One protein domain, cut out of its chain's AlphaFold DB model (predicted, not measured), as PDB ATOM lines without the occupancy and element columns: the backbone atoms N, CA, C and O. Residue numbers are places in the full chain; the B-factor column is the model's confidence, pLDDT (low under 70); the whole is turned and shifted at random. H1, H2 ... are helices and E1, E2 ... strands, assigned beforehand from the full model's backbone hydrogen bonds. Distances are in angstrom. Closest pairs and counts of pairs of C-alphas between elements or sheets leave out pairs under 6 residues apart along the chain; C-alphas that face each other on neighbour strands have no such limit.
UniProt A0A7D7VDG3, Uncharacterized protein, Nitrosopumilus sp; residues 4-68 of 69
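What this domain is: This is residues 4 to 68 of the 69 residues of an uncharacterized protein of Nitrosopumilus sp (UniProt A0A7D7VDG3). Look first for one long helix, H1, sticking out as a free arm, residues 4 to 28, from a small three-stranded sheet, with the short helix H2 at the far end. The 65 printed residues, of mixed class, run H1, E1, E2, E3, H2. The sheet, in order E1, E2, E3, is an antiparallel meander, each strand beside the one before. The whole is extended, radius of gyration of the C-alphas 20.4 A, spanning 68 by 27 by 14 A.

Where its parts are: Find C-alpha 4 at (59.087, 73.967, -62.417); from there H1, residues 4 to 26, runs 32.9 A. Next come E1, residues 32 to 34, 6.7 A; E2, 40 to 44, 12.5 A; and E3, 51 to 57, 14.3 A. H2, residues 59 to 67, runs 12.3 A to C-alpha 67 at (-2.168, 66.749, -88.667).

How they stand to each other: H1 is apart from E2, E3 and H2. In the hairpin E1 and E2, antiparallel at 133 degrees, find N 33 and O 42 within hydrogen-bond range, 2.8 A. In the hairpin E2 and E3, at 151 degrees, N 43 and O 52 are 2.9 A apart. H2 is only just not on the sheet, with 4 pairs of C-alphas within 10 A. In H1 and H2 every O i to N i+4 pair is within hydrogen-bond range.

The domain as a whole: The C-alphas farthest apart, of Tyr 4 and Asn 68, are 68.2 A apart. The printed part has no cut and no long link. Confidence is under 70 at residues 4 to 6, 27 to 31 and 68.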
ATOM      1  N   TYR A   4      60.295  74.705 -62.060       57.16
ATOM      2  CA  TYR A   4      59.087  73.967 -62.417       57.16
ATOM      3  C   TYR A   4      57.812  74.786 -62.160       57.16
ATOM      4  O   TYR A   4      56.824  74.614 -62.861       57.16
ATOM      5  N   SER A   5      57.850  75.717 -61.198       63.28
ATOM      6  CA  SER A   5      56.677  76.477 -60.741       63.28
ATOM      7  C   SER A   5      56.206  77.535 -61.748       63.28
ATOM      8  O   SER A   5      55.022  77.586 -62.073       63.28
ATOM      9  N   SER A   6      57.116  78.336 -62.323       67.00
ATOM     10  CA  SER A   6      56.703  79.431 -63.219       67.00
ATOM     11  C   SER A   6      56.149  78.918 -64.554       67.00
ATOM     12  O   SER A   6      55.125  79.403 -65.029       67.00
ATOM     13  N   LYS A   7      56.765  77.876 -65.131       74.69
ATOM     14  CA  LYS A   7      56.285  77.261 -66.378       74.69
ATOM     15  C   LYS A   7      54.974  76.504 -66.177       74.69
ATOM     16  O   LYS A   7      54.097  76.577 -67.032       74.69
ATOM     17  N   PHE A   8      54.822  75.823 -65.041       81.56
ATOM     18  CA  PHE A   8      53.576  75.154 -64.676       81.56
ATOM     19  C   PHE A   8      52.428  76.155 -64.500       81.56
ATOM     20  O   PHE A   8      51.353  75.946 -65.055       81.56
ATOM     21  N   ALA A   9      52.672  77.281 -63.825       84.12
ATOM     22  CA  ALA A   9      51.670  78.330 -63.646       84.12
ATOM     23  C   ALA A   9      51.162  78.888 -64.985       84.12
ATOM     24  O   ALA A   9      49.957  79.035 -65.175       84.12
ATOM     25  N   VAL A  10      52.061  79.133 -65.946       89.62
ATOM     26  CA  VAL A  10      51.677  79.619 -67.282       89.62
ATOM     27  C   VAL A  10      50.807  78.603 -68.023       89.62
ATOM     28  O   VAL A  10      49.790  78.980 -68.600       89.62
ATOM     29  N   ILE A  11      51.159  77.314 -67.979       90.00
ATOM     30  CA  ILE A  11      50.371  76.251 -68.626       90.00
ATOM     31  C   ILE A  11      48.962  76.179 -68.023       90.00
ATOM     32  O   ILE A  11      47.982  76.103 -68.762       90.00
ATOM     33  N   VAL A  12      48.852  76.254 -66.696       90.25
ATOM     34  CA  VAL A  12      47.560  76.234 -65.997       90.25
ATOM     35  C   VAL A  12      46.699  77.436 -66.388       90.25
ATOM     36  O   VAL A  12      45.517  77.264 -66.669       90.25
ATOM     37  N   ILE A  13      47.280  78.637 -66.470       91.50
ATOM     38  CA  ILE A  13      46.554  79.842 -66.898       91.50
ATOM     39  C   ILE A  13      46.033  79.680 -68.325       91.50
ATOM     40  O   ILE A  13      44.867  79.973 -68.572       91.50
ATOM     41  N   ILE A  14      46.859  79.184 -69.251       94.31
ATOM     42  CA  ILE A  14      46.429  78.961 -70.636       94.31
ATOM     43  C   ILE A  14      45.239  78.003 -70.660       94.31
ATOM     44  O   ILE A  14      44.223  78.355 -71.243       94.31
ATOM     45  N   ILE A  15      45.330  76.858 -69.973       94.94
ATOM     46  CA  ILE A  15      44.243  75.867 -69.898       94.94
ATOM     47  C   ILE A  15      42.957  76.493 -69.343       94.94
ATOM     48  O   ILE A  15      41.881  76.282 -69.899       94.94
ATOM     49  N   LEU A  16      43.057  77.281 -68.271       93.62
ATOM     50  CA  LEU A  16      41.905  77.961 -67.678       93.62
ATOM     51  C   LEU A  16      41.267  78.957 -68.652       93.62
ATOM     52  O   LEU A  16      40.045  79.004 -68.753       93.62
ATOM     53  N   VAL A  17      42.075  79.712 -69.400       95.06
ATOM     54  CA  VAL A  17      41.586  80.655 -70.414       95.06
ATOM     55  C   VAL A  17      40.907  79.919 -71.570       95.06
ATOM     56  O   VAL A  17      39.850  80.361 -72.011       95.06
ATOM     57  N   THR A  18      41.444  78.786 -72.036       94.00
ATOM     58  CA  THR A  18      40.787  77.992 -73.087       94.00
ATOM     59  C   THR A  18      39.459  77.415 -72.616       94.00
ATOM     60  O   THR A  18      38.481  77.477 -73.357       94.00
ATOM     61  N   ILE A  19      39.399  76.882 -71.390       93.88
ATOM     62  CA  ILE A  19      38.153  76.359 -70.813       93.88
ATOM     63  C   ILE A  19      37.132  77.488 -70.659       93.88
ATOM     64  O   ILE A  19      35.976  77.305 -71.022       93.88
ATOM     65  N   LEU A  20      37.552  78.662 -70.182       91.19
ATOM     66  CA  LEU A  20      36.671  79.817 -70.023       91.19
ATOM     67  C   LEU A  20      36.143  80.327 -71.371       91.19
ATOM     68  O   LEU A  20      34.952  80.592 -71.501       91.19
ATOM     69  N   ALA A  21      37.000  80.424 -72.390       89.50
ATOM     70  CA  ALA A  21      36.591  80.818 -73.735       89.50
ATOM     71  C   ALA A  21      35.596  79.816 -74.341       89.50
ATOM     72  O   ALA A  21      34.586  80.227 -74.911       89.50
ATOM     73  N   LEU A  22      35.844  78.512 -74.163       86.50
ATOM     74  CA  LEU A  22      34.923  77.464 -74.592       86.50
ATOM     75  C   LEU A  22      33.589  77.578 -73.855       86.50
ATOM     76  O   LEU A  22      32.553  77.571 -74.503       86.50
ATOM     77  N   GLN A  23      33.614  77.763 -72.531       80.12
ATOM     78  CA  GLN A  23      32.408  77.961 -71.733       80.12
ATOM     79  C   GLN A  23      31.596  79.156 -72.219       80.12
ATOM     80  O   GLN A  23      30.389  79.030 -72.307       80.12
ATOM     81  N   ILE A  24      32.222  80.279 -72.580       80.06
ATOM     82  CA  ILE A  24      31.511  81.451 -73.116       80.06
ATOM     83  C   ILE A  24      30.851  81.130 -74.462       80.06
ATOM     84  O   ILE A  24      29.705  81.511 -74.672       80.06
ATOM     85  N   MET A  25      31.547  80.420 -75.356       77.44
ATOM     86  CA  MET A  25      31.008  80.035 -76.667       77.44
ATOM     87  C   MET A  25      29.890  78.996 -76.566       77.44
ATOM     88  O   MET A  25      28.957  79.036 -77.352       77.44
ATOM     89  N   THR A  26      29.989  78.059 -75.624       72.50
ATOM     90  CA  THR A  26      28.990  77.001 -75.419       72.50
ATOM     91  C   THR A  26      27.927  77.384 -74.397       72.50
ATOM     92  O   THR A  26      27.035  76.587 -74.115       72.50
ATOM     93  N   ASN A  27      28.016  78.574 -73.800       64.00
ATOM     94  CA  ASN A  27      26.995  79.131 -72.922       64.00
ATOM     95  C   ASN A  27      25.847  79.702 -73.761       64.00
ATOM     96  O   ASN A  27      25.443  80.852 -73.595       64.00
ATOM     97  N   ASP A  28      25.287  78.860 -74.624       55.31
ATOM     98  CA  ASP A  28      23.944  79.030 -75.151       55.31
ATOM     99  C   ASP A  28      22.969  78.680 -74.023       55.31
ATOM    100  O   ASP A  28      22.297  77.654 -73.994       55.31
ATOM    101  N   ASN A  29      22.890  79.588 -73.047       53.88
ATOM    102  CA  ASN A  29      21.791  79.657 -72.085       53.88
ATOM    103  C   ASN A  29      20.472  80.075 -72.764       53.88
ATOM    104  O   ASN A  29      19.473  80.357 -72.104       53.88
ATOM    105  N   THR A  30      20.439  80.096 -74.094       58.88
ATOM    106  CA  THR A  30      19.218  80.087 -74.874       58.88
ATOM    107  C   THR A  30      18.632  78.681 -74.799       58.88
ATOM    108  O   THR A  30      18.706  77.902 -75.745       58.88
ATOM    109  N   ASN A  31      18.027  78.342 -73.656       65.94
ATOM    110  CA  ASN A  31      16.968  77.340 -73.631       65.94
ATOM    111  C   ASN A  31      15.850  77.887 -74.530       65.94
ATOM    112  O   ASN A  31      14.934  78.560 -74.055       65.94
ATOM    113  N   THR A  32      16.000  77.705 -75.840       72.19
ATOM    114  CA  THR A  32      14.984  77.991 -76.840       72.19
ATOM    115  C   THR A  32      13.865  76.999 -76.591       72.19
ATOM    116  O   THR A  32      14.000  75.798 -76.820       72.19
ATOM    117  N   LEU A  33      12.790  77.509 -76.019       81.31
ATOM    118  CA  LEU A  33      11.575  76.788 -75.705       81.31
ATOM    119  C   LEU A  33      10.584  77.019 -76.842       81.31
ATOM    120  O   LEU A  33      10.626  78.046 -77.513       81.31
ATOM    121  N   ILE A  34       9.681  76.068 -77.052       83.81
ATOM    122  CA  ILE A  34       8.649  76.167 -78.088       83.81
ATOM    123  C   ILE A  34       7.333  76.544 -77.412       83.81
ATOM    124  O   ILE A  34       6.929  75.933 -76.419       83.81
ATOM    125  N   ASP A  35       6.671  77.574 -77.923       83.38
ATOM    126  CA  ASP A  35       5.333  77.954 -77.496       83.38
ATOM    127  C   ASP A  35       4.309  77.016 -78.148       83.38
ATOM    128  O   ASP A  35       4.209  76.942 -79.365       83.38
ATOM    129  N   SER A  36       3.557  76.256 -77.350       78.88
ATOM    130  CA  SER A  36       2.674  75.205 -77.879       78.88
ATOM    131  C   SER A  36       1.442  75.735 -78.627       78.88
ATOM    132  O   SER A  36       0.803  74.959 -79.337       78.88
ATOM    133  N   GLU A  37       1.067  77.008 -78.459       80.56
ATOM    134  CA  GLU A  37      -0.109  77.589 -79.125       80.56
ATOM    135  C   GLU A  37       0.249  78.112 -80.523       80.56
ATOM    136  O   GLU A  37      -0.487  77.894 -81.498       80.56
ATOM    137  N   THR A  38       1.402  78.775 -80.618       81.81
ATOM    138  CA  THR A  38       1.891  79.447 -81.835       81.81
ATOM    139  C   THR A  38       2.972  78.664 -82.583       81.81
ATOM    140  O   THR A  38       3.212  78.938 -83.754       81.81
ATOM    141  N   CYS A  39       3.574  77.655 -81.947       83.81
ATOM    142  CA  CYS A  39       4.763  76.934 -82.413       83.81
ATOM    143  C   CYS A  39       6.004  77.826 -82.605       83.81
ATOM    144  O   CYS A  39       6.958  77.409 -83.262       83.81
ATOM    145  N   GLU A  40       6.018  79.029 -82.026       87.56
ATOM    146  CA  GLU A  40       7.167  79.933 -82.069       87.56
ATOM    147  C   GLU A  40       8.231  79.535 -81.046       87.56
ATOM    148  O   GLU A  40       7.930  79.198 -79.896       87.56
ATOM    149  N   LEU A  41       9.494  79.623 -81.456       88.25
ATOM    150  CA  LEU A  41      10.629  79.524 -80.559       88.25
ATOM    151  C   LEU A  41      10.750  80.828 -79.770       88.25
ATOM    152  O   LEU A  41      10.779  81.930 -80.321       88.25
ATOM    153  N   TYR A  42      10.860  80.693 -78.455       86.19
ATOM    154  CA  TYR A  42      11.134  81.786 -77.543       86.19
ATOM    155  C   TYR A  42      12.273  81.415 -76.601       86.19
ATOM    156  O   TYR A  42      12.426  80.269 -76.183       86.19
ATOM    157  N   VAL A  43      13.059  82.406 -76.210       85.81
ATOM    158  CA  VAL A  43      13.974  82.296 -75.076       85.81
ATOM    159  C   VAL A  43      13.344  82.948 -73.863       85.81
ATOM    160  O   VAL A  43      12.643  83.958 -73.953       85.81
ATOM    161  N   LYS A  44      13.565  82.329 -72.708       80.31
ATOM    162  CA  LYS A  44      13.089  82.845 -71.433       80.31
ATOM    163  C   LYS A  44      14.201  83.648 -70.782       80.31
ATOM    164  O   LYS A  44      15.223  83.081 -70.402       80.31
ATOM    165  N   ASP A  45      13.991  84.953 -70.639       72.44
ATOM    166  CA  ASP A  45      14.948  85.798 -69.935       72.44
ATOM    167  C   ASP A  45      15.020  85.362 -68.463       72.44
ATOM    168  O   ASP A  45      14.005  85.288 -67.761       72.44
ATOM    169  N   SER A  46      16.222  85.020 -67.995       72.25
ATOM    170  CA  SER A  46      16.426  84.483 -66.647       72.25
ATOM    171  C   SER A  46      16.184  85.528 -65.547       72.25
ATOM    172  O   SER A  46      15.834  85.156 -64.428       72.25
ATOM    173  N   GLN A  47      16.307  86.825 -65.852       73.31
ATOM    174  CA  GLN A  47      16.176  87.912 -64.879       73.31
ATOM    175  C   GLN A  47      14.730  88.386 -64.717       73.31
ATOM    176  O   GLN A  47      14.297  88.658 -63.599       73.31
ATOM    177  N   ILE A  48      13.975  88.476 -65.816       75.56
ATOM    178  CA  ILE A  48      12.597  89.006 -65.805       75.56
ATOM    179  C   ILE A  48      11.529  87.959 -66.133       75.56
ATOM    180  O   ILE A  48      10.344  88.284 -66.166       75.56
ATOM    181  N   ASN A  49      11.923  86.699 -66.356       73.00
ATOM    182  CA  ASN A  49      11.032  85.583 -66.700       73.00
ATOM    183  C   ASN A  49      10.205  85.814 -67.982       73.00
ATOM    184  O   ASN A  49       9.264  85.067 -68.252       73.00
ATOM    185  N   ALA A  50      10.539  86.844 -68.763       77.69
ATOM    186  CA  ALA A  50       9.800  87.243 -69.948       77.69
ATOM    187  C   ALA A  50      10.120  86.319 -71.128       77.69
ATOM    188  O   ALA A  50      11.241  85.819 -71.260       77.69
ATOM    189  N   LYS A  51       9.122  86.106 -71.990       83.88
ATOM    190  CA  LYS A  51       9.300  85.412 -73.265       83.88
ATOM    191  C   LYS A  51       9.834  86.407 -74.291       83.88
ATOM    192  O   LYS A  51       9.176  87.406 -74.573       83.88
ATOM    193  N   GLN A  52      10.992  86.119 -74.863       83.50
ATOM    194  CA  GLN A  52      11.492  86.803 -76.045       83.50
ATOM    195  C   GLN A  52      11.371  85.845 -77.227       83.50
ATOM    196  O   GLN A  52      12.108  84.865 -77.324       83.50
ATOM    197  N   TYR A  53      10.408  86.123 -78.099       84.00
ATOM    198  CA  TYR A  53      10.169  85.352 -79.313       84.00
ATOM    199  C   TYR A  53      11.296  85.608 -80.317       84.00
ATOM    200  O   TYR A  53      11.670  86.759 -80.552       84.00
ATOM    201  N   LEU A  54      11.850  84.537 -80.890       84.06
ATOM    202  CA  LEU A  54      12.903  84.622 -81.907       84.06
ATOM    203  C   LEU A  54      12.332  84.842 -83.314       84.06
ATOM    204  O   LEU A  54      13.097  85.013 -84.257       84.06
ATOM    205  N   ASN A  55      11.001  84.863 -83.456       81.62
ATOM    206  CA  ASN A  55      10.312  84.918 -84.748       81.62
ATOM    207  C   ASN A  55      10.673  83.727 -85.667       81.62
ATOM    208  O   ASN A  55      10.510  83.787 -86.885       81.62
ATOM    209  N   GLU A  56      11.178  82.649 -85.064       82.38
ATOM    210  CA  GLU A  56      11.446  81.354 -85.679       82.38
ATOM    211  C   GLU A  56      10.374  80.370 -85.210       82.38
ATOM    212  O   GLU A  56       9.920  80.446 -84.069       82.38
ATOM    213  N   PHE A  57       9.966  79.443 -86.076       85.44
ATOM    214  CA  PHE A  57       8.899  78.482 -85.793       85.44
ATOM    215  C   PHE A  57       9.428  77.053 -85.881       85.44
ATOM    216  O   PHE A  57      10.198  76.726 -86.784       85.44
ATOM    217  N   ASP A  58       8.984  76.186 -84.972       85.75
ATOM    218  CA  ASP A  58       9.340  74.771 -85.013       85.75
ATOM    219  C   ASP A  58       8.475  74.047 -86.056       85.75
ATOM    220  O   ASP A  58       7.259  73.888 -85.903       85.75
ATOM    221  N   GLU A  59       9.114  73.593 -87.137       83.69
ATOM    222  CA  GLU A  59       8.441  72.915 -88.251       83.69
ATOM    223  C   GLU A  59       7.732  71.627 -87.816       83.69
ATOM    224  O   GLU A  59       6.691  71.273 -88.375       83.69
ATOM    225  N   LYS A  60       8.254  70.922 -86.802       82.69
ATOM    226  CA  LYS A  60       7.625  69.693 -86.301       82.69
ATOM    227  C   LYS A  60       6.318  70.025 -85.592       82.69
ATOM    228  O   LYS A  60       5.311  69.387 -85.882       82.69
ATOM    229  N   CYS A  61       6.312  71.032 -84.720       84.56
ATOM    230  CA  CYS A  61       5.125  71.534 -84.031       84.56
ATOM    231  C   CYS A  61       4.048  71.991 -85.024       84.56
ATOM    232  O   CYS A  61       2.897  71.564 -84.915       84.56
ATOM    233  N   LEU A  62       4.421  72.773 -86.044       83.50
ATOM    234  CA  LEU A  62       3.502  73.173 -87.117       83.50
ATOM    235  C   LEU A  62       2.957  71.960 -87.884       83.50
ATOM    236  O   LEU A  62       1.759  71.890 -88.165       83.50
ATOM    237  N   GLY A  63       3.816  70.978 -88.166       82.44
ATOM    238  CA  GLY A  63       3.432  69.710 -88.778       82.44
ATOM    239  C   GLY A  63       2.381  68.962 -87.954       82.44
ATOM    240  O   GLY A  63       1.325  68.620 -88.486       82.44
ATOM    241  N   PHE A  64       2.617  68.775 -86.652       81.81
ATOM    242  CA  PHE A  64       1.668  68.123 -85.739       81.81
ATOM    243  C   PHE A  64       0.345  68.882 -85.621       81.81
ATOM    244  O   PHE A  64      -0.712  68.254 -85.630       81.81
ATOM    245  N   LYS A  65       0.385  70.218 -85.572       77.44
ATOM    246  CA  LYS A  65      -0.820  71.055 -85.545       77.44
ATOM    247  C   LYS A  65      -1.639  70.926 -86.832       77.44
ATOM    248  O   LYS A  65      -2.859  70.918 -86.773       77.44
ATOM    249  N   SER A  66      -0.991  70.767 -87.989       72.12
ATOM    250  CA  SER A  66      -1.699  70.529 -89.257       72.12
ATOM    251  C   SER A  66      -2.326  69.131 -89.351       72.12
ATOM    252  O   SER A  66      -3.331  68.947 -90.033       72.12
ATOM    253  N   LEU A  67      -1.731  68.147 -88.667       74.81
ATOM    254  CA  LEU A  67      -2.168  66.749 -88.667       74.81
ATOM    255  C   LEU A  67      -3.307  66.482 -87.673       74.81
ATOM    256  O   LEU A  67      -3.973  65.454 -87.787       74.81
ATOM    257  N   ASN A  68      -3.533  67.389 -86.721       63.81
ATOM    258  CA  ASN A  68      -4.617  67.325 -85.746       63.81
ATOM    259  C   ASN A  68      -5.389  68.663 -85.733       63.81
ATOM    260  O   ASN A  68      -5.103  69.501 -84.873       63.81
TER     261      ASN A  68